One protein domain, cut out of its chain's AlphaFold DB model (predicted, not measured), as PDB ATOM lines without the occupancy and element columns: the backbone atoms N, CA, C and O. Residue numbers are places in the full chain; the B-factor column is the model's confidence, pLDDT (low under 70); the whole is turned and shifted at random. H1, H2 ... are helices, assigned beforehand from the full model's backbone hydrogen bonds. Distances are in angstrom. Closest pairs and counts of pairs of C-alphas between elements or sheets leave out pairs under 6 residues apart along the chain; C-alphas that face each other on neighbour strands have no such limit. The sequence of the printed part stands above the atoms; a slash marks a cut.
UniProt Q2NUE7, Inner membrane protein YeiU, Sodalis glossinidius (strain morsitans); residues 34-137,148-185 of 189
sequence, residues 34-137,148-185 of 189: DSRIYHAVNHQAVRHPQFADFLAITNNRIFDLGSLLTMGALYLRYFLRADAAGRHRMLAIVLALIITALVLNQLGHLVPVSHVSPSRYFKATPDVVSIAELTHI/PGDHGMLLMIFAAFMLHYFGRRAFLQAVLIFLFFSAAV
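This is residues 34 to 137 and 148 to 185 of the 189 residues of the protein "Inner membrane protein YeiU" of Sodalis glossinidius (strain morsitans) (UniProt Q2NUE7). Two helical hairpins, H3 with H4 and H7 with H8, pack together as a four-helix, up-and-down bundle along the longest axis, and a looser head of H1, H2, H5, H6 and their links sits at one end. H3 and H4 open as a narrow V from their turn; H8 packs on H3, and H7 packs on H4. The printed part has 142 residues with eight named helices, H1 to H8 in chain order, and no named strand: the class is all helix. It is loose, with a radius of gyration of the C-alphas of 18.4 A, and elongated, spanning 60 by 36 by 25 A.

Begin at H4, residues 84 to 109, the longest helix. With H3, residues 61 to 81, it forms a hairpin; they only just touch, with 3 pairs of C-alphas within 8 A, closest at Phe 79 and Arg 87, 6.0 A, at a shallow tilt of 29 degrees, opposite ways. H7, residues 150 to 166, touches H4 with the C-alphas of Ala 101 and Leu 154 closest, 6.2 A; the tilt of 35.3 degrees is only just steep. H7 and H8, residues 168 to 185, are a hairpin at a shallow tilt of 9 degrees, closest at C-alphas 163 and 171, 4.6 A. H8 touches H3, with C-alphas 67 and 181 closest, 6.5 A, while H4 and H8 are apart. Walk on to H2, residues 49 to 58, which touches H8 with residues 181 to 185 of H8 alone, closest at C-alphas 58 and 184, 5.2 A. H1, residues 34 to 47, and H2 touch only at the corner, closest at C-alphas 45 and 52, 4.6 A. H6, residues 131 to 134, touches H2, closest at C-alphas 52 and 131, 6.5 A. H5, residues 118 to 121, touches no helix. In H1, H2, H4 and H7 every O i to N i+4 pair is within hydrogen-bond range; H3 has 16 of 17 and H8 12 of 14, and H5 and H6 are too short for such a pair.

Find C-alpha 84 at (78.952, 113.703, 116.365); from there H4 runs 38.2 A to C-alpha 109 at (114.541, 109.420, 103.038). H3 measures 30.8 A, H8 25.1 A, H7 23.2 A, H1 20.2 A and H2 14.1 A. H8 ends at C-alpha 185, (116.340, 121.586, 117.718).

The two C-alphas farthest apart, those of Ala 84 and Pro 126, are 61.3 A apart. Residues 138 to 147 are not printed, and C-alphas 137 and 148 stand 24.9 A apart across the cut. Of the links printed whole, none is long. Mean pLDDT of the printed part is 75.7, with 47 residues under 70, among them residues 111 to 137.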
ATOM      1  N   ASP A  34     122.703 129.193 108.449       72.75
ATOM      2  CA  ASP A  34     122.709 128.055 109.369       72.75
ATOM      3  C   ASP A  34     124.027 127.974 110.149       72.75
ATOM      4  O   ASP A  34     124.018 127.889 111.378       72.75
ATOM      5  N   SER A  35     125.171 128.106 109.468       70.81
ATOM      6  CA  SER A  35     126.491 128.108 110.121       70.81
ATOM      7  C   SER A  35     126.650 129.263 111.114       70.81
ATOM      8  O   SER A  35     127.126 129.060 112.231       70.81
ATOM      9  N   ARG A  36     126.202 130.477 110.768       79.19
ATOM     10  CA  ARG A  36     126.257 131.633 111.681       79.19
ATOM     11  C   ARG A  36     125.408 131.425 112.927       79.19
ATOM     12  O   ARG A  36     125.862 131.752 114.023       79.19
ATOM     13  N   ILE A  37     124.197 130.891 112.765       78.44
ATOM     14  CA  ILE A  37     123.316 130.572 113.893       78.44
ATOM     15  C   ILE A  37     123.979 129.509 114.772       78.44
ATOM     16  O   ILE A  37     124.076 129.704 115.983       78.44
ATOM     17  N   TYR A  38     124.506 128.441 114.168       70.88
ATOM     18  CA  TYR A  38     125.188 127.367 114.887       70.88
ATOM     19  C   TYR A  38     126.356 127.889 115.732       70.88
ATOM     20  O   TYR A  38     126.396 127.651 116.939       70.88
ATOM     21  N   HIS A  39     127.266 128.667 115.139       73.50
ATOM     22  CA  HIS A  39     128.404 129.231 115.869       73.50
ATOM     23  C   HIS A  39     127.967 130.204 116.973       73.50
ATOM     24  O   HIS A  39     128.526 130.175 118.070       73.50
ATOM     25  N   ALA A  40     126.942 131.029 116.734       78.19
ATOM     26  CA  ALA A  40     126.425 131.959 117.739       78.19
ATOM     27  C   ALA A  40     125.802 131.239 118.948       78.19
ATOM     28  O   ALA A  40     125.953 131.700 120.084       78.19
ATOM     29  N   VAL A  41     125.110 130.120 118.714       73.69
ATOM     30  CA  VAL A  41     124.523 129.290 119.773       73.69
ATOM     31  C   VAL A  41     125.606 128.490 120.497       73.69
ATOM     32  O   VAL A  41     125.632 128.497 121.726       73.69
ATOM     33  N   ASN A  42     126.540 127.868 119.771       71.88
ATOM     34  CA  ASN A  42     127.634 127.091 120.361       71.88
ATOM     35  C   ASN A  42     128.516 127.962 121.273       71.88
ATOM     36  O   ASN A  42     128.770 127.605 122.420       71.88
ATOM     37  N   HIS A  43     128.870 129.165 120.824       78.44
ATOM     38  CA  HIS A  43     129.645 130.109 121.623       78.44
ATOM     39  C   HIS A  43     128.918 130.550 122.911       78.44
ATOM     40  O   HIS A  43     129.550 130.732 123.953       78.44
ATOM     41  N   GLN A  44     127.588 130.692 122.877       77.00
ATOM     42  CA  GLN A  44     126.798 130.953 124.087       77.00
ATOM     43  C   GLN A  44     126.727 129.728 125.008       77.00
ATOM     44  O   GLN A  44     126.798 129.889 126.225       77.00
ATOM     45  N   ALA A  45     126.629 128.518 124.447       72.38
ATOM     46  CA  ALA A  45     126.597 127.267 125.209       72.38
ATOM     47  C   ALA A  45     127.909 127.032 125.968       72.38
ATOM     48  O   ALA A  45     127.876 126.680 127.143       72.38
ATOM     49  N   VAL A  46     129.053 127.322 125.343       71.88
ATOM     50  CA  VAL A  46     130.373 127.241 125.991       71.88
ATOM     51  C   VAL A  46     130.515 128.268 127.123       71.88
ATOM     52  O   VAL A  46     131.111 127.973 128.156       71.88
ATOM     53  N   ARG A  47     129.963 129.479 126.960       78.25
ATOM     54  CA  ARG A  47     130.072 130.551 127.969       78.25
ATOM     55  C   ARG A  47     129.146 130.379 129.172       78.25
ATOM     56  O   ARG A  47     129.469 130.876 130.251       78.25
ATOM     57  N   HIS A  48     127.999 129.727 129.000       77.81
ATOM     58  CA  HIS A  48     126.971 129.626 130.033       77.81
ATOM     59  C   HIS A  48     126.540 128.168 130.240       77.81
ATOM     60  O   HIS A  48     125.704 127.672 129.483       77.81
ATOM     61  N   PRO A  49     127.006 127.502 131.315       74.94
ATOM     62  CA  PRO A  49     126.623 126.122 131.627       74.94
ATOM     63  C   PRO A  49     125.105 125.920 131.733       74.94
ATOM     64  O   PRO A  49     124.572 124.950 131.214       74.94
ATOM     65  N   GLN A  50     124.377 126.890 132.298       76.00
ATOM     66  CA  GLN A  50     122.908 126.854 132.377       76.00
ATOM     67  C   GLN A  50     122.233 126.873 131.000       76.00
ATOM     68  O   GLN A  50     121.176 126.272 130.811       76.00
ATOM     69  N   PHE A  51     122.833 127.575 130.035       74.88
ATOM     70  CA  PHE A  51     122.351 127.571 128.663       74.88
ATOM     71  C   PHE A  51     122.649 126.214 128.020       74.88
ATOM     72  O   PHE A  51     121.746 125.634 127.434       74.88
ATOM     73  N   ALA A  52     123.842 125.643 128.215       69.44
ATOM     74  CA  ALA A  52     124.152 124.284 127.761       69.44
ATOM     75  C   ALA A  52     123.205 123.218 128.353       69.44
ATOM     76  O   ALA A  52     122.719 122.365 127.612       69.44
ATOM     77  N   ASP A  53     122.860 123.302 129.641       67.62
ATOM     78  CA  ASP A  53     121.896 122.399 130.287       67.62
ATOM     79  C   ASP A  53     120.479 122.567 129.721       67.62
ATOM     80  O   ASP A  53     119.796 121.583 129.436       67.62
ATOM     81  N   PHE A  54     120.030 123.806 129.497       72.75
ATOM     82  CA  PHE A  54     118.749 124.075 128.836       72.75
ATOM     83  C   PHE A  54     118.705 123.459 127.432       72.75
ATOM     84  O   PHE A  54     117.732 122.802 127.053       72.75
ATOM     85  N   LEU A  55     119.785 123.621 126.675       69.69
ATOM     86  CA  LEU A  55     119.965 123.049 125.346       69.69
ATOM     87  C   LEU A  55     119.988 121.507 125.387       69.69
ATOM     88  O   LEU A  55     119.388 120.855 124.534       69.69
ATOM     89  N   ALA A  56     120.590 120.908 126.415       66.31
ATOM     90  CA  ALA A  56     120.600 119.464 126.639       66.31
ATOM     91  C   ALA A  56     119.211 118.903 127.005       66.31
ATOM     92  O   ALA A  56     118.787 117.883 126.455       66.31
ATOM     93  N   ILE A  57     118.478 119.578 127.897       66.44
ATOM     94  CA  ILE A  57     117.120 119.193 128.323       66.44
ATOM     95  C   ILE A  57     116.146 119.269 127.151       66.44
ATOM     96  O   ILE A  57     115.334 118.366 126.943       66.44
ATOM     97  N   THR A  58     116.230 120.341 126.370       64.88
ATOM     98  CA  THR A  58     115.362 120.549 125.209       64.88
ATOM     99  C   THR A  58     115.704 119.620 124.037       64.88
ATOM    100  O   THR A  58     114.842 119.340 123.209       64.88
ATOM    101  N   ASN A  59     116.908 119.038 124.023       65.75
ATOM    102  CA  ASN A  59     117.324 117.971 123.106       65.75
ATOM    103  C   ASN A  59     117.017 116.543 123.631       65.75
ATOM    104  O   ASN A  59     117.539 115.547 123.118       65.75
ATOM    105  N   ASN A  60     116.196 116.401 124.678       66.31
ATOM    106  CA  ASN A  60     115.821 115.100 125.236       66.31
ATOM    107  C   ASN A  60     114.540 114.545 124.584       66.31
ATOM    108  O   ASN A  60     113.576 115.274 124.370       66.31
ATOM    109  N   ARG A  61     114.469 113.218 124.384       63.66
ATOM    110  CA  ARG A  61     113.268 112.501 123.897       63.66
ATOM    111  C   ARG A  61     111.998 112.797 124.709       63.66
ATOM    112  O   ARG A  61     110.891 112.674 124.193       63.66
ATOM    113  N   ILE A  62     112.128 113.150 125.988       66.06
ATOM    114  CA  ILE A  62     110.987 113.537 126.834       66.06
ATOM    115  C   ILE A  62     110.385 114.873 126.367       66.06
ATOM    116  O   ILE A  62     109.166 115.046 126.405       66.06
ATOM    117  N   PHE A  63     111.216 115.798 125.883       67.81
ATOM    118  CA  PHE A  63     110.761 117.073 125.330       67.81
ATOM    119  C   PHE A  63     109.967 116.859 124.031       67.81
ATOM    120  O   PHE A  63     108.915 117.473 123.847       67.81
ATOM    121  N   ASP A  64     110.383 115.887 123.212       70.56
ATOM    122  CA  ASP A  64     109.651 115.453 122.013       70.56
ATOM    123  C   ASP A  64     108.269 114.858 122.353       70.56
ATOM    124  O   ASP A  64     107.267 115.127 121.685       70.56
ATOM    125  N   LEU A  65     108.162 114.088 123.441       76.19
ATOM    126  CA  LEU A  65     106.859 113.617 123.923       76.19
ATOM    127  C   LEU A  65     105.969 114.796 124.353       76.19
ATOM    128  O   LEU A  65     104.759 114.791 124.108       76.19
ATOM    129  N   GLY A  66     106.570 115.832 124.942       82.12
ATOM    130  CA  GLY A  66     105.891 117.078 125.295       82.12
ATOM    131  C   GLY A  66     105.237 117.769 124.097       82.12
ATOM    132  O   GLY A  66     104.092 118.226 124.206       82.12
ATOM    133  N   SER A  67     105.898 117.798 122.935       81.94
ATOM    134  CA  SER A  67     105.316 118.394 121.726       81.94
ATOM    135  C   SER A  67     104.108 117.598 121.235       81.94
ATOM    136  O   SER A  67     103.064 118.186 120.939       81.94
ATOM    137  N   LEU A  68     104.204 116.263 121.227       85.00
ATOM    138  CA  LEU A  68     103.102 115.383 120.827       85.00
ATOM    139  C   LEU A  68     101.891 115.533 121.757       85.00
ATOM    140  O   LEU A  68     100.760 115.661 121.282       85.00
ATOM    141  N   LEU A  69     102.118 115.575 123.072       88.62
ATOM    142  CA  LEU A  69     101.061 115.804 124.058       88.62
ATOM    143  C   LEU A  69     100.408 117.177 123.873       88.62
ATOM    144  O   LEU A  69      99.185 117.286 123.935       88.62
ATOM    145  N   THR A  70     101.198 118.214 123.588       90.31
ATOM    146  CA  THR A  70     100.686 119.577 123.374       90.31
ATOM    147  C   THR A  70      99.830 119.662 122.106       90.31
ATOM    148  O   THR A  70      98.730 120.223 122.129       90.31
ATOM    149  N   MET A  71     100.283 119.049 121.009       91.44
ATOM    150  CA  MET A  71      99.508 118.925 119.768       91.44
ATOM    151  C   MET A  71      98.216 118.137 119.996       91.44
ATOM    152  O   MET A  71      97.137 118.579 119.591       91.44
ATOM    153  N   GLY A  72      98.318 116.999 120.685       91.25
ATOM    154  CA  GLY A  72      97.191 116.144 121.043       91.25
ATOM    155  C   GLY A  72      96.168 116.874 121.906       91.25
ATOM    156  O   GLY A  72      94.978 116.818 121.612       91.25
ATOM    157  N   ALA A  73      96.609 117.639 122.907       93.94
ATOM    158  CA  ALA A  73      95.741 118.447 123.759       93.94
ATOM    159  C   ALA A  73      95.031 119.556 122.970       93.94
ATOM    160  O   ALA A  73      93.825 119.770 123.143       93.94
ATOM    161  N   LEU A  74      95.746 120.235 122.062       92.94
ATOM    162  CA  LEU A  74      95.140 121.227 121.178       92.94
ATOM    163  C   LEU A  74      94.066 120.581 120.293       92.94
ATOM    164  O   LEU A  74      92.957 121.108 120.207       92.94
ATOM    165  N   TYR A  75      94.363 119.434 119.680       92.88
ATOM    166  CA  TYR A  75      93.421 118.711 118.828       92.88
ATOM    167  C   TYR A  75      92.207 118.194 119.613       92.88
ATOM    168  O   TYR A  75      91.061 118.389 119.201       92.88
ATOM    169  N   LEU A  76      92.445 117.612 120.790       92.94
ATOM    170  CA  LEU A  76      91.414 117.101 121.692       92.94
ATOM    171  C   LEU A  76      90.468 118.214 122.140       92.94
ATOM    172  O   LEU A  76      89.255 118.018 122.165       92.94
ATOM    173  N   ARG A  77      90.982 119.416 122.415       94.56
ATOM    174  CA  ARG A  77      90.143 120.579 122.731       94.56
ATOM    175  C   ARG A  77      89.148 120.899 121.609       94.56
ATOM    176  O   ARG A  77      88.019 121.285 121.913       94.56
ATOM    177  N   TYR A  78      89.536 120.769 120.339       92.69
ATOM    178  CA  TYR A  78      88.596 120.918 119.221       92.69
ATOM    179  C   TYR A  78      87.643 119.719 119.127       92.69
ATOM    180  O   TYR A  78      86.453 119.916 118.898       92.69
ATOM    181  N   PHE A  79      88.136 118.506 119.380       92.00
ATOM    182  CA  PHE A  79      87.349 117.272 119.308       92.00
ATOM    183  C   PHE A  79      86.214 117.240 120.335       92.00
ATOM    184  O   PHE A  79      85.073 116.915 120.007       92.00
ATOM    185  N   LEU A  80      86.505 117.639 121.575       92.00
ATOM    186  CA  LEU A  80      85.523 117.694 122.659       92.00
ATOM    187  C   LEU A  80      84.415 118.723 122.393       92.00
ATOM    188  O   LEU A  80      83.293 118.536 122.853       92.00
ATOM    189  N   ARG A  81      84.714 119.782 121.628       91.31
ATOM    190  CA  ARG A  81      83.754 120.830 121.237       91.31
ATOM    191  C   ARG A  81      82.969 120.500 119.965       91.31
ATOM    192  O   ARG A  81      82.051 121.243 119.633       91.31
ATOM    193  N   ALA A  82      83.340 119.443 119.246       90.75
ATOM    194  CA  ALA A  82      82.674 119.029 118.020       90.75
ATOM    195  C   ALA A  82      81.439 118.163 118.311       90.75
ATOM    196  O   ALA A  82      81.406 117.385 119.272       90.75
ATOM    197  N   ASP A  83      80.446 118.281 117.433       91.19
ATOM    198  CA  ASP A  83      79.273 117.417 117.353       91.19
ATOM    199  C   ASP A  83      79.639 116.022 116.803       91.19
ATOM    200  O   ASP A  83      80.774 115.773 116.391       91.19
ATOM    201  N   ALA A  84      78.688 115.082 116.792       88.38
ATOM    202  CA  ALA A  84      78.952 113.703 116.365       88.38
ATOM    203  C   ALA A  84      79.496 113.618 114.924       88.38
ATOM    204  O   ALA A  84      80.472 112.911 114.667       88.38
ATOM    205  N   ALA A  85      78.924 114.393 113.995       89.31
ATOM    206  CA  ALA A  85      79.402 114.459 112.616       89.31
ATOM    207  C   ALA A  85      80.797 115.107 112.524       89.31
ATOM    208  O   ALA A  85      81.677 114.599 111.817       89.31
ATOM    209  N   GLY A  86      81.038 116.182 113.281       89.31
ATOM    210  CA  GLY A  86      82.345 116.823 113.388       89.31
ATOM    211  C   GLY A  86      83.428 115.886 113.922       89.31
ATOM    212  O   GLY A  86      84.529 115.864 113.375       89.31
ATOM    213  N   ARG A  87      83.120 115.044 114.916       91.25
ATOM    214  CA  ARG A  87      84.066 114.056 115.463       91.25
ATOM    215  C   ARG A  87      84.490 113.021 114.425       91.25
ATOM    216  O   ARG A  87      85.686 112.775 114.292       91.25
ATOM    217  N   HIS A  88      83.560 112.472 113.639       91.06
ATOM    218  CA  HIS A  88      83.907 111.545 112.551       91.06
ATOM    219  C   HIS A  88      84.811 112.205 111.504       91.06
ATOM    220  O   HIS A  88      85.826 111.632 111.103       91.06
ATOM    221  N   ARG A  89      84.502 113.449 111.116       91.31
ATOM    222  CA  ARG A  89      85.359 114.227 110.212       91.31
ATOM    223  C   ARG A  89      86.753 114.434 110.802       91.31
ATOM    224  O   ARG A  89      87.744 114.309 110.091       91.31
ATOM    225  N   MET A  90      86.840 114.738 112.092       93.06
ATOM    226  CA  MET A  90      88.116 114.916 112.779       93.06
ATOM    227  C   MET A  90      88.930 113.621 112.852       93.06
ATOM    228  O   MET A  90      90.148 113.686 112.723       93.06
ATOM    229  N   LEU A  91      88.302 112.454 112.996       93.19
ATOM    230  CA  LEU A  91      89.016 111.175 112.913       93.19
ATOM    231  C   LEU A  91      89.611 110.957 111.516       93.19
ATOM    232  O   LEU A  91      90.783 110.606 111.400       93.19
ATOM    233  N   ALA A  92      88.850 111.256 110.459       93.38
ATOM    234  CA  ALA A  92      89.354 111.193 109.087       93.38
ATOM    235  C   ALA A  92      90.521 112.171 108.846       93.38
ATOM    236  O   ALA A  92      91.485 111.824 108.169       93.38
ATOM    237  N   ILE A  93      90.471 113.372 109.437       93.50
ATOM    238  CA  ILE A  93      91.560 114.358 109.359       93.50
ATOM    239  C   ILE A  93      92.824 113.850 110.064       93.50
ATOM    240  O   ILE A  93      93.907 113.985 109.500       93.50
ATOM    241  N   VAL A  94      92.714 113.255 111.260       91.69
ATOM    242  CA  VAL A  94      93.879 112.665 111.957       91.69
ATOM    243  C   VAL A  94      94.479 111.535 111.135       91.69
ATOM    244  O   VAL A  94      95.696 111.475 110.979       91.69
ATOM    245  N   LEU A  95      93.642 110.667 110.568       93.38
ATOM    246  CA  LEU A  95      94.113 109.584 109.715       93.38
ATOM    247  C   LEU A  95      94.859 110.128 108.486       93.38
ATOM    248  O   LEU A  95      95.968 109.688 108.195       93.38
ATOM    249  N   ALA A  96      94.294 111.132 107.811       93.69
ATOM    250  CA  ALA A  96      94.941 111.795 106.682       93.69
ATOM    251  C   ALA A  96      96.261 112.476 107.080       93.69
ATOM    252  O   ALA A  96      97.228 112.419 106.320       93.69
ATOM    253  N   LEU A  97      96.328 113.079 108.271       92.00
ATOM    254  CA  LEU A  97      97.548 113.675 108.815       92.00
ATOM    255  C   LEU A  97      98.639 112.621 109.005       92.00
ATOM    256  O   LEU A  97      99.762 112.840 108.559       92.00
ATOM    257  N   ILE A  98      98.311 111.480 109.618       90.44
ATOM    258  CA  ILE A  98      99.264 110.385 109.858       90.44
ATOM    259  C   ILE A  98      99.779 109.819 108.533       90.44
ATOM    260  O   ILE A  98     100.985 109.662 108.365       90.44
ATOM    261  N   ILE A  99      98.885 109.567 107.571       90.94
ATOM    262  CA  ILE A  99      99.269 109.087 106.236       90.94
ATOM    263  C   ILE A  99     100.185 110.105 105.547       90.94
ATOM    264  O   ILE A  99     101.215 109.726 105.000       90.94
ATOM    265  N   THR A 100      99.845 111.396 105.606       88.12
ATOM    266  CA  THR A 100     100.659 112.464 105.004       88.12
ATOM    267  C   THR A 100     102.041 112.536 105.646       88.12
ATOM    268  O   THR A 100     103.035 112.621 104.931       88.12
ATOM    269  N   ALA A 101     102.116 112.462 106.976       85.81
ATOM    270  CA  ALA A 101     103.379 112.446 107.705       85.81
ATOM    271  C   ALA A 101     104.240 111.244 107.319       85.81
ATOM    272  O   ALA A 101     105.411 111.423 107.006       85.81
ATOM    273  N   LEU A 102     103.654 110.047 107.251       85.50
ATOM    274  CA  LEU A 102     104.375 108.845 106.845       85.50
ATOM    275  C   LEU A 102     104.894 108.960 105.407       85.50
ATOM    276  O   LEU A 102     106.071 108.721 105.163       85.50
ATOM    277  N   VAL A 103     104.043 109.359 104.459       86.50
ATOM    278  CA  VAL A 103     104.432 109.501 103.047       86.50
ATOM    279  C   VAL A 103     105.552 110.526 102.892       86.50
ATOM    280  O   VAL A 103     106.544 110.234 102.230       86.50
ATOM    281  N   LEU A 104     105.428 111.703 103.511       83.12
ATOM    282  CA  LEU A 104     106.465 112.732 103.440       83.12
ATOM    283  C   LEU A 104     107.764 112.287 104.115       83.12
ATOM    284  O   LEU A 104     108.834 112.595 103.592       83.12
ATOM    285  N   ASN A 105     107.686 111.520 105.204       80.44
ATOM    286  CA  ASN A 105     108.876 110.981 105.848       80.44
ATOM    287  C   ASN A 105     109.622 110.000 104.941       80.44
ATOM    288  O   ASN A 105     110.822 110.138 104.710       80.44
ATOM    289  N   GLN A 106     108.884 109.067 104.335       80.88
ATOM    290  CA  GLN A 106     109.450 108.112 103.387       80.88
ATOM    291  C   GLN A 106     110.048 108.816 102.165       80.88
ATOM    292  O   GLN A 106     111.158 108.490 101.758       80.88
ATOM    293  N   LEU A 107     109.342 109.799 101.598       79.00
ATOM    294  CA  LEU A 107     109.850 110.587 100.473       79.00
ATOM    295  C   LEU A 107     111.117 111.356 100.843       79.00
ATOM    296  O   LEU A 107     112.032 111.446 100.029       79.00
ATOM    297  N   GLY A 108     111.195 111.879 102.064       71.88
ATOM    298  CA  GLY A 108     112.377 112.576 102.544       71.88
ATOM    299  C   GLY A 108     113.607 111.668 102.662       71.88
ATOM    300  O   GLY A 108     114.694 112.098 102.297       71.88
ATOM    301  N   HIS A 109     113.444 110.400 103.054       69.44
ATOM    302  CA  HIS A 109     114.541 109.420 103.038       69.44
ATOM    303  C   HIS A 109     115.005 109.024 101.628       69.44
ATOM    304  O   HIS A 109     116.122 108.540 101.462       69.44
ATOM    305  N   LEU A 110     114.163 109.219 100.608       71.19
ATOM    306  CA  LEU A 110     114.527 108.967  99.211       71.19
ATOM    307  C   LEU A 110     115.336 110.114  98.594       71.19
ATOM    308  O   LEU A 110     115.917 109.932  97.525       71.19
ATOM    309  N   VAL A 111     115.381 111.283  99.239       65.31
ATOM    310  CA  VAL A 111     116.227 112.395  98.806       65.31
ATOM    311  C   VAL A 111     117.678 112.053  99.178       65.31
ATOM    312  O   VAL A 111     117.979 111.940 100.366       65.31
ATOM    313  N   PRO A 112     118.599 111.891  98.206       57.34
ATOM    314  CA  PRO A 112     119.977 111.461  98.451       57.34
ATOM    315  C   PRO A 112     120.839 112.628  98.958       57.34
ATOM    316  O   PRO A 112     121.860 112.976  98.368       57.34
ATOM    317  N   VAL A 113     120.403 113.273 100.038       56.91
ATOM    318  CA  VAL A 113     121.124 114.348 100.718       56.91
ATOM    319  C   VAL A 113     121.403 113.877 102.140       56.91
ATOM    320  O   VAL A 113     120.568 113.967 103.036       56.91
ATOM    321  N   SER A 114     122.593 113.321 102.343       48.03
ATOM    322  CA  SER A 114     123.097 112.919 103.651       48.03
ATOM    323  C   SER A 114     123.692 114.133 104.367       48.03
ATOM    324  O   SER A 114     124.853 114.491 104.181       48.03
ATOM    325  N   HIS A 115     122.889 114.781 105.208       52.03
ATOM    326  CA  HIS A 115     123.388 115.813 106.110       52.03
ATOM    327  C   HIS A 115     124.157 115.155 107.259       52.03
ATOM    328  O   HIS A 115     123.581 114.578 108.180       52.03
ATOM    329  N   VAL A 116     125.486 115.222 107.203       47.47
ATOM    330  CA  VAL A 116     126.313 115.001 108.391       47.47
ATOM    331  C   VAL A 116     126.049 116.184 109.319       47.47
ATOM    332  O   VAL A 116     126.177 117.318 108.866       47.47
ATOM    333  N   SER A 117     125.679 115.952 110.584       47.00
ATOM    334  CA  SER A 117     125.452 117.070 111.507       47.00
ATOM    335  C   SER A 117     126.707 117.980 111.546       47.00
ATOM    336  O   SER A 117     127.800 117.442 111.652       47.00
ATOM    337  N   PRO A 118     126.629 119.318 111.448       49.22
ATOM    338  CA  PRO A 118     127.543 120.357 111.908       49.22
ATOM    339  C   PRO A 118     128.433 119.954 113.069       49.22
ATOM    340  O   PRO A 118     129.631 120.164 112.992       49.22
ATOM    341  N   SER A 119     127.924 119.292 114.103       48.59
ATOM    342  CA  SER A 119     128.770 118.774 115.190       48.59
ATOM    343  C   SER A 119     129.762 117.682 114.737       48.59
ATOM    344  O   SER A 119     130.864 117.595 115.269       48.59
ATOM    345  N   ARG A 120     129.427 116.876 113.718       49.03
ATOM    346  CA  ARG A 120     130.351 115.977 112.996       49.03
ATOM    347  C   ARG A 120     131.112 116.673 111.859       49.03
ATOM    348  O   ARG A 120     132.287 116.376 111.679       49.03
ATOM    349  N   TYR A 121     130.478 117.567 111.102       51.12
ATOM    350  CA  TYR A 121     131.070 118.278 109.961       51.12
ATOM    351  C   TYR A 121     132.167 119.252 110.414       51.12
ATOM    352  O   TYR A 121     133.253 119.280 109.846       51.12
ATOM    353  N   PHE A 122     131.920 119.978 111.503       54.12
ATOM    354  CA  PHE A 122     132.845 120.920 112.127       54.12
ATOM    355  C   PHE A 122     133.685 120.299 113.247       54.12
ATOM    356  O   PHE A 122     134.411 121.036 113.908       54.12
ATOM    357  N   LYS A 123     133.671 118.969 113.437       53.97
ATOM    358  CA  LYS A 123     134.487 118.284 114.464       53.97
ATOM    359  C   LYS A 123     135.996 118.550 114.312       53.97
ATOM    360  O   LYS A 123     136.743 118.422 115.272       53.97
ATOM    361  N   ALA A 124     136.439 118.920 113.109       49.88
ATOM    362  CA  ALA A 124     137.823 119.286 112.797       49.88
ATOM    363  C   ALA A 124     138.120 120.798 112.909       49.88
ATOM    364  O   ALA A 124     139.234 121.221 112.602       49.88
ATOM    365  N   THR A 125     137.150 121.620 113.320       50.78
ATOM    366  CA  THR A 125     137.320 123.076 113.461       50.78
ATOM    367  C   THR A 125     137.790 123.390 114.881       50.78
ATOM    368  O   THR A 125     137.126 122.961 115.828       50.78
ATOM    369  N   PRO A 126     138.892 124.138 115.067       42.75
ATOM    370  CA  PRO A 126     139.237 124.685 116.376       42.75
ATOM    371  C   PRO A 126     138.050 125.516 116.898       42.75
ATOM    372  O   PRO A 126     137.434 126.232 116.112       42.75
ATOM    373  N   ASP A 127     137.715 125.392 118.186       53.47
ATOM    374  CA  ASP A 127     136.641 126.109 118.913       53.47
ATOM    375  C   ASP A 127     135.207 125.529 118.882       53.47
ATOM    376  O   ASP A 127     134.318 126.107 119.510       53.47
ATOM    377  N   VAL A 128     134.948 124.379 118.246       51.66
ATOM    378  CA  VAL A 128     133.627 123.708 118.321       51.66
ATOM    379  C   VAL A 128     133.653 122.581 119.355       51.66
ATOM    380  O   VAL A 128     134.277 121.546 119.141       51.66
ATOM    381  N   VAL A 129     132.944 122.769 120.473       54.97
ATOM    382  CA  VAL A 129     132.845 121.775 121.562       54.97
ATOM    383  C   VAL A 129     131.500 121.045 121.502       54.97
ATOM    384  O   VAL A 129     130.459 121.666 121.256       54.97
ATOM    385  N   SER A 130     131.507 119.725 121.731       55.19
ATOM    386  CA  SER A 130     130.279 118.926 121.821       55.19
ATOM    387  C   SER A 130     129.507 119.275 123.098       55.19
ATOM    388  O   SER A 130     130.047 119.224 124.200       55.19
ATOM    389  N   ILE A 131     128.213 119.588 122.981       52.44
ATOM    390  CA  ILE A 131     127.344 119.890 124.140       52.44
ATOM    391  C   ILE A 131     127.226 118.674 125.081       52.44
ATOM    392  O   ILE A 131     127.031 118.831 126.285       52.44
ATOM    393  N   ALA A 132     127.412 117.466 124.548       49.62
ATOM    394  CA  ALA A 132     127.462 116.226 125.314       49.62
ATOM    395  C   ALA A 132     128.775 116.037 126.096       49.62
ATOM    396  O   ALA A 132     128.780 115.369 127.122       49.62
ATOM    397  N   GLU A 133     129.878 116.650 125.655       52.31
ATOM    398  CA  GLU A 133     131.121 116.710 126.440       52.31
ATOM    399  C   GLU A 133     131.038 117.793 127.528       52.31
ATOM    400  O   GLU A 133     131.658 117.665 128.580       52.31
ATOM    401  N   LEU A 134     130.240 118.845 127.299       51.00
ATOM    402  CA  LEU A 134     130.019 119.944 128.247       51.00
ATOM    403  C   LEU A 134     129.010 119.615 129.357       51.00
ATOM    404  O   LEU A 134     129.021 120.277 130.394       51.00
ATOM    405  N   THR A 135     128.132 118.628 129.161       44.44
ATOM    406  CA  THR A 135     127.065 118.285 130.114       44.44
ATOM    407  C   THR A 135     127.061 116.781 130.403       44.44
ATOM    408  O   THR A 135     127.016 115.965 129.493       44.44
ATOM    409  N   HIS A 136     127.046 116.374 131.679       50.78
ATOM    410  CA  HIS A 136     126.903 114.956 132.077       50.78
ATOM    411  C   HIS A 136     125.472 114.405 131.886       50.78
ATOM    412  O   HIS A 136     125.131 113.329 132.380       50.78
ATOM    413  N   ILE A 137     124.608 115.154 131.198       47.50
ATOM    414  CA  ILE A 137     123.250 114.744 130.863       47.50
ATOM    415  C   ILE A 137     123.350 113.880 129.602       47.50
ATOM    416  O   ILE A 137     123.941 114.334 128.622       47.50
ATOM    417  N   PRO A 148     115.018 113.212 107.242       45.97
ATOM    418  CA  PRO A 148     114.266 114.416 107.605       45.97
ATOM    419  C   PRO A 148     113.999 114.443 109.115       45.97
ATOM    420  O   PRO A 148     113.788 113.405 109.726       45.97
ATOM    421  N   GLY A 149     114.014 115.619 109.744       50.12
ATOM    422  CA  GLY A 149     113.722 115.730 111.174       50.12
ATOM    423  C   GLY A 149     112.290 115.283 111.488       50.12
ATOM    424  O   GLY A 149     111.374 116.103 111.416       50.12
ATOM    425  N   ASP A 150     112.115 114.012 111.862       61.78
ATOM    426  CA  ASP A 150     110.823 113.335 112.080       61.78
ATOM    427  C   ASP A 150     109.822 114.167 112.904       61.78
ATOM    428  O   ASP A 150     108.610 114.108 112.698       61.78
ATOM    429  N   HIS A 151     110.309 114.965 113.857       68.38
ATOM    430  CA  HIS A 151     109.461 115.719 114.785       68.38
ATOM    431  C   HIS A 151     109.165 117.147 114.319       68.38
ATOM    432  O   HIS A 151     108.017 117.590 114.385       68.38
ATOM    433  N   GLY A 152     110.164 117.854 113.783       72.38
ATOM    434  CA  GLY A 152     109.961 119.175 113.178       72.38
ATOM    435  C   GLY A 152     109.036 119.096 111.964       72.38
ATOM    436  O   GLY A 152     108.119 119.910 111.831       72.38
ATOM    437  N   MET A 153     109.201 118.057 111.137       79.19
ATOM    438  CA  MET A 153     108.308 117.790 110.012       79.19
ATOM    439  C   MET A 153     106.873 117.551 110.492       79.19
ATOM    440  O   MET A 153     105.947 118.187 109.987       79.19
ATOM    441  N   LEU A 154     106.677 116.688 111.495       84.69
ATOM    442  CA  LEU A 154     105.348 116.400 112.036       84.69
ATOM    443  C   LEU A 154     104.661 117.668 112.575       84.69
ATOM    444  O   LEU A 154     103.476 117.878 112.312       84.69
ATOM    445  N   LEU A 155     105.399 118.537 113.274       86.25
ATOM    446  CA  LEU A 155     104.901 119.826 113.766       86.25
ATOM    447  C   LEU A 155     104.494 120.769 112.621       86.25
ATOM    448  O   LEU A 155     103.434 121.398 112.691       86.25
ATOM    449  N   MET A 156     105.291 120.842 111.551       86.81
ATOM    450  CA  MET A 156     104.973 121.646 110.363       86.81
ATOM    451  C   MET A 156     103.738 121.119 109.623       86.81
ATOM    452  O   MET A 156     102.847 121.899 109.274       86.81
ATOM    453  N   ILE A 157     103.644 119.799 109.426       88.81
ATOM    454  CA  ILE A 157     102.475 119.147 108.817       88.81
ATOM    455  C   ILE A 157     101.235 119.418 109.668       88.81
ATOM    456  O   ILE A 157     100.197 119.826 109.144       88.81
ATOM    457  N   PHE A 158     101.343 119.266 110.988       90.44
ATOM    458  CA  PHE A 158     100.251 119.574 111.900       90.44
ATOM    459  C   PHE A 158      99.807 121.032 111.790       90.44
ATOM    460  O   PHE A 158      98.611 121.286 111.658       90.44
ATOM    461  N   ALA A 159     100.733 121.993 111.765       90.31
ATOM    462  CA  ALA A 159     100.385 123.397 111.567       90.31
ATOM    463  C   ALA A 159      99.626 123.616 110.244       90.31
ATOM    464  O   ALA A 159      98.572 124.258 110.242       90.31
ATOM    465  N   ALA A 160     100.081 123.017 109.141       89.31
ATOM    466  CA  ALA A 160      99.391 123.100 107.851       89.31
ATOM    467  C   ALA A 160      97.960 122.525 107.907       89.31
ATOM    468  O   ALA A 160      97.010 123.162 107.433       89.31
ATOM    469  N   PHE A 161      97.771 121.372 108.553       90.62
ATOM    470  CA  PHE A 161      96.450 120.768 108.761       90.62
ATOM    471  C   PHE A 161      95.547 121.638 109.644       90.62
ATOM    472  O   PHE A 161      94.362 121.821 109.342       90.62
ATOM    473  N   MET A 162      96.101 122.240 110.698       92.19
ATOM    474  CA  MET A 162      95.369 123.153 111.573       92.19
ATOM    475  C   MET A 162      94.889 124.396 110.819       92.19
ATOM    476  O   MET A 162      93.743 124.816 110.997       92.19
ATOM    477  N   LEU A 163      95.701 124.938 109.908       89.81
ATOM    478  CA  LEU A 163      95.279 126.027 109.027       89.81
ATOM    479  C   LEU A 163      94.142 125.610 108.091       89.81
ATOM    480  O   LEU A 163      93.159 126.347 107.956       89.81
ATOM    481  N   HIS A 164      94.272 124.442 107.457       86.94
ATOM    482  CA  HIS A 164      93.330 123.976 106.445       86.94
ATOM    483  C   HIS A 164      91.949 123.657 107.040       86.94
ATOM    484  O   HIS A 164      90.931 124.126 106.520       86.94
ATOM    485  N   TYR A 165      91.906 122.908 108.146       87.75
ATOM    486  CA  TYR A 165      90.656 122.371 108.695       87.75
ATOM    487  C   TYR A 165      90.078 123.185 109.861       87.75
ATOM    488  O   TYR A 165      88.856 123.267 109.985       87.75
ATOM    489  N   PHE A 166      90.918 123.819 110.687       87.12
ATOM    490  CA  PHE A 166      90.496 124.485 111.933       87.12
ATOM    491  C   PHE A 166      90.632 126.017 111.884       87.12
ATOM    492  O   PHE A 166      90.057 126.730 112.710       87.12
ATOM    493  N   GLY A 167      91.330 126.551 110.877       88.06
ATOM    494  CA  GLY A 167      91.426 127.979 110.582       88.06
ATOM    495  C   GLY A 167      92.604 128.698 111.250       88.06
ATOM    496  O   GLY A 167      93.450 128.110 111.918       88.06
ATOM    497  N   ARG A 168      92.665 130.025 111.064       87.56
ATOM    498  CA  ARG A 168      93.850 130.845 111.397       87.56
ATOM    499  C   ARG A 168      94.232 130.839 112.881       87.56
ATOM    500  O   ARG A 168      95.413 130.874 113.192       87.56
ATOM    501  N   ARG A 169      93.262 130.782 113.803       89.50
ATOM    502  CA  ARG A 169      93.552 130.758 115.253       89.50
ATOM    503  C   ARG A 169      94.250 129.461 115.663       89.50
ATOM    504  O   ARG A 169      95.247 129.507 116.369       89.50
ATOM    505  N   ALA A 170      93.746 128.330 115.173       89.31
ATOM    506  CA  ALA A 170      94.338 127.015 115.389       89.31
ATOM    507  C   ALA A 170      95.745 126.928 114.774       89.31
ATOM    508  O   ALA A 170      96.662 126.415 115.405       89.31
ATOM    509  N   PHE A 171      95.919 127.500 113.579       90.25
ATOM    510  CA  PHE A 171      97.222 127.615 112.928       90.25
ATOM    511  C   PHE A 171      98.228 128.411 113.756       90.25
ATOM    512  O   PHE A 171      99.323 127.921 113.986       90.25
ATOM    513  N   LEU A 172      97.860 129.599 114.247       92.12
ATOM    514  CA  LEU A 172      98.759 130.408 115.078       92.12
ATOM    515  C   LEU A 172      99.195 129.648 116.335       92.12
ATOM    516  O   LEU A 172     100.370 129.664 116.679       92.12
ATOM    517  N   GLN A 173      98.274 128.928 116.982       92.25
ATOM    518  CA  GLN A 173      98.612 128.073 118.123       92.25
ATOM    519  C   GLN A 173      99.588 126.957 117.727       92.25
ATOM    520  O   GLN A 173     100.572 126.740 118.424       92.25
ATOM    521  N   ALA A 174      99.358 126.289 116.595       90.12
ATOM    522  CA  ALA A 174     100.250 125.248 116.091       90.12
ATOM    523  C   ALA A 174     101.635 125.789 115.689       90.12
ATOM    524  O   ALA A 174     102.634 125.130 115.949       90.12
ATOM    525  N   VAL A 175     101.711 126.998 115.124       89.56
ATOM    526  CA  VAL A 175     102.978 127.677 114.810       89.56
ATOM    527  C   VAL A 175     103.732 128.046 116.083       89.56
ATOM    528  O   VAL A 175     104.938 127.856 116.134       89.56
ATOM    529  N   LEU A 176     103.050 128.524 117.127       90.25
ATOM    530  CA  LEU A 176     103.697 128.803 118.413       90.25
ATOM    531  C   LEU A 176     104.261 127.528 119.052       90.25
ATOM    532  O   LEU A 176     105.381 127.553 119.554       90.25
ATOM    533  N   ILE A 177     103.518 126.417 118.985       87.88
ATOM    534  CA  ILE A 177     104.011 125.098 119.411       87.88
ATOM    535  C   ILE A 177     105.241 124.724 118.575       87.88
ATOM    536  O   ILE A 177     106.281 124.416 119.144       87.88
ATOM    537  N   PHE A 178     105.158 124.813 117.243       85.56
ATOM    538  CA  PHE A 178     106.290 124.543 116.358       85.56
ATOM    539  C   PHE A 178     107.516 125.368 116.745       85.56
ATOM    540  O   PHE A 178     108.544 124.773 117.013       85.56
ATOM    541  N   LEU A 179     107.405 126.694 116.858       83.62
ATOM    542  CA  LEU A 179     108.534 127.574 117.175       83.62
ATOM    543  C   LEU A 179     109.150 127.268 118.543       83.62
ATOM    544  O   LEU A 179     110.371 127.252 118.676       83.62
ATOM    545  N   PHE A 180     108.319 127.007 119.554       82.81
ATOM    546  CA  PHE A 180     108.789 126.674 120.898       82.81
ATOM    547  C   PHE A 180     109.566 125.352 120.917       82.81
ATOM    548  O   PHE A 180     110.652 125.280 121.489       82.81
ATOM    549  N   PHE A 181     109.039 124.320 120.251       77.06
ATOM    550  CA  PHE A 181     109.670 123.001 120.201       77.06
ATOM    551  C   PHE A 181     110.780 122.896 119.139       77.06
ATOM    552  O   PHE A 181     111.654 122.048 119.266       77.06
ATOM    553  N   SER A 182     110.806 123.764 118.122       69.31
ATOM    554  CA  SER A 182     111.844 123.789 117.081       69.31
ATOM    555  C   SER A 182     113.054 124.634 117.471       69.31
ATOM    556  O   SER A 182     114.161 124.323 117.037       69.31
ATOM    557  N   ALA A 183     112.880 125.678 118.290       59.91
ATOM    558  CA  ALA A 183     113.992 126.485 118.803       59.91
ATOM    559  C   ALA A 183     115.001 125.636 119.603       59.91
ATOM    560  O   ALA A 183     116.198 125.901 119.575       59.91
ATOM    561  N   ALA A 184     114.519 124.565 120.235       51.91
ATOM    562  CA  ALA A 184     115.311 123.530 120.896       51.91
ATOM    563  C   ALA A 184     116.187 122.693 119.944       51.91
ATOM    564  O   ALA A 184     117.274 122.247 120.303       51.91
ATOM    565  N   VAL A 185     115.720 122.480 118.712       51.47
ATOM    566  CA  VAL A 185     116.340 121.586 117.718       51.47
ATOM    567  C   VAL A 185     117.464 122.290 116.940       51.47
ATOM    568  O   VAL A 185     118.216 121.638 116.220       51.47
TER     569      VAL A 185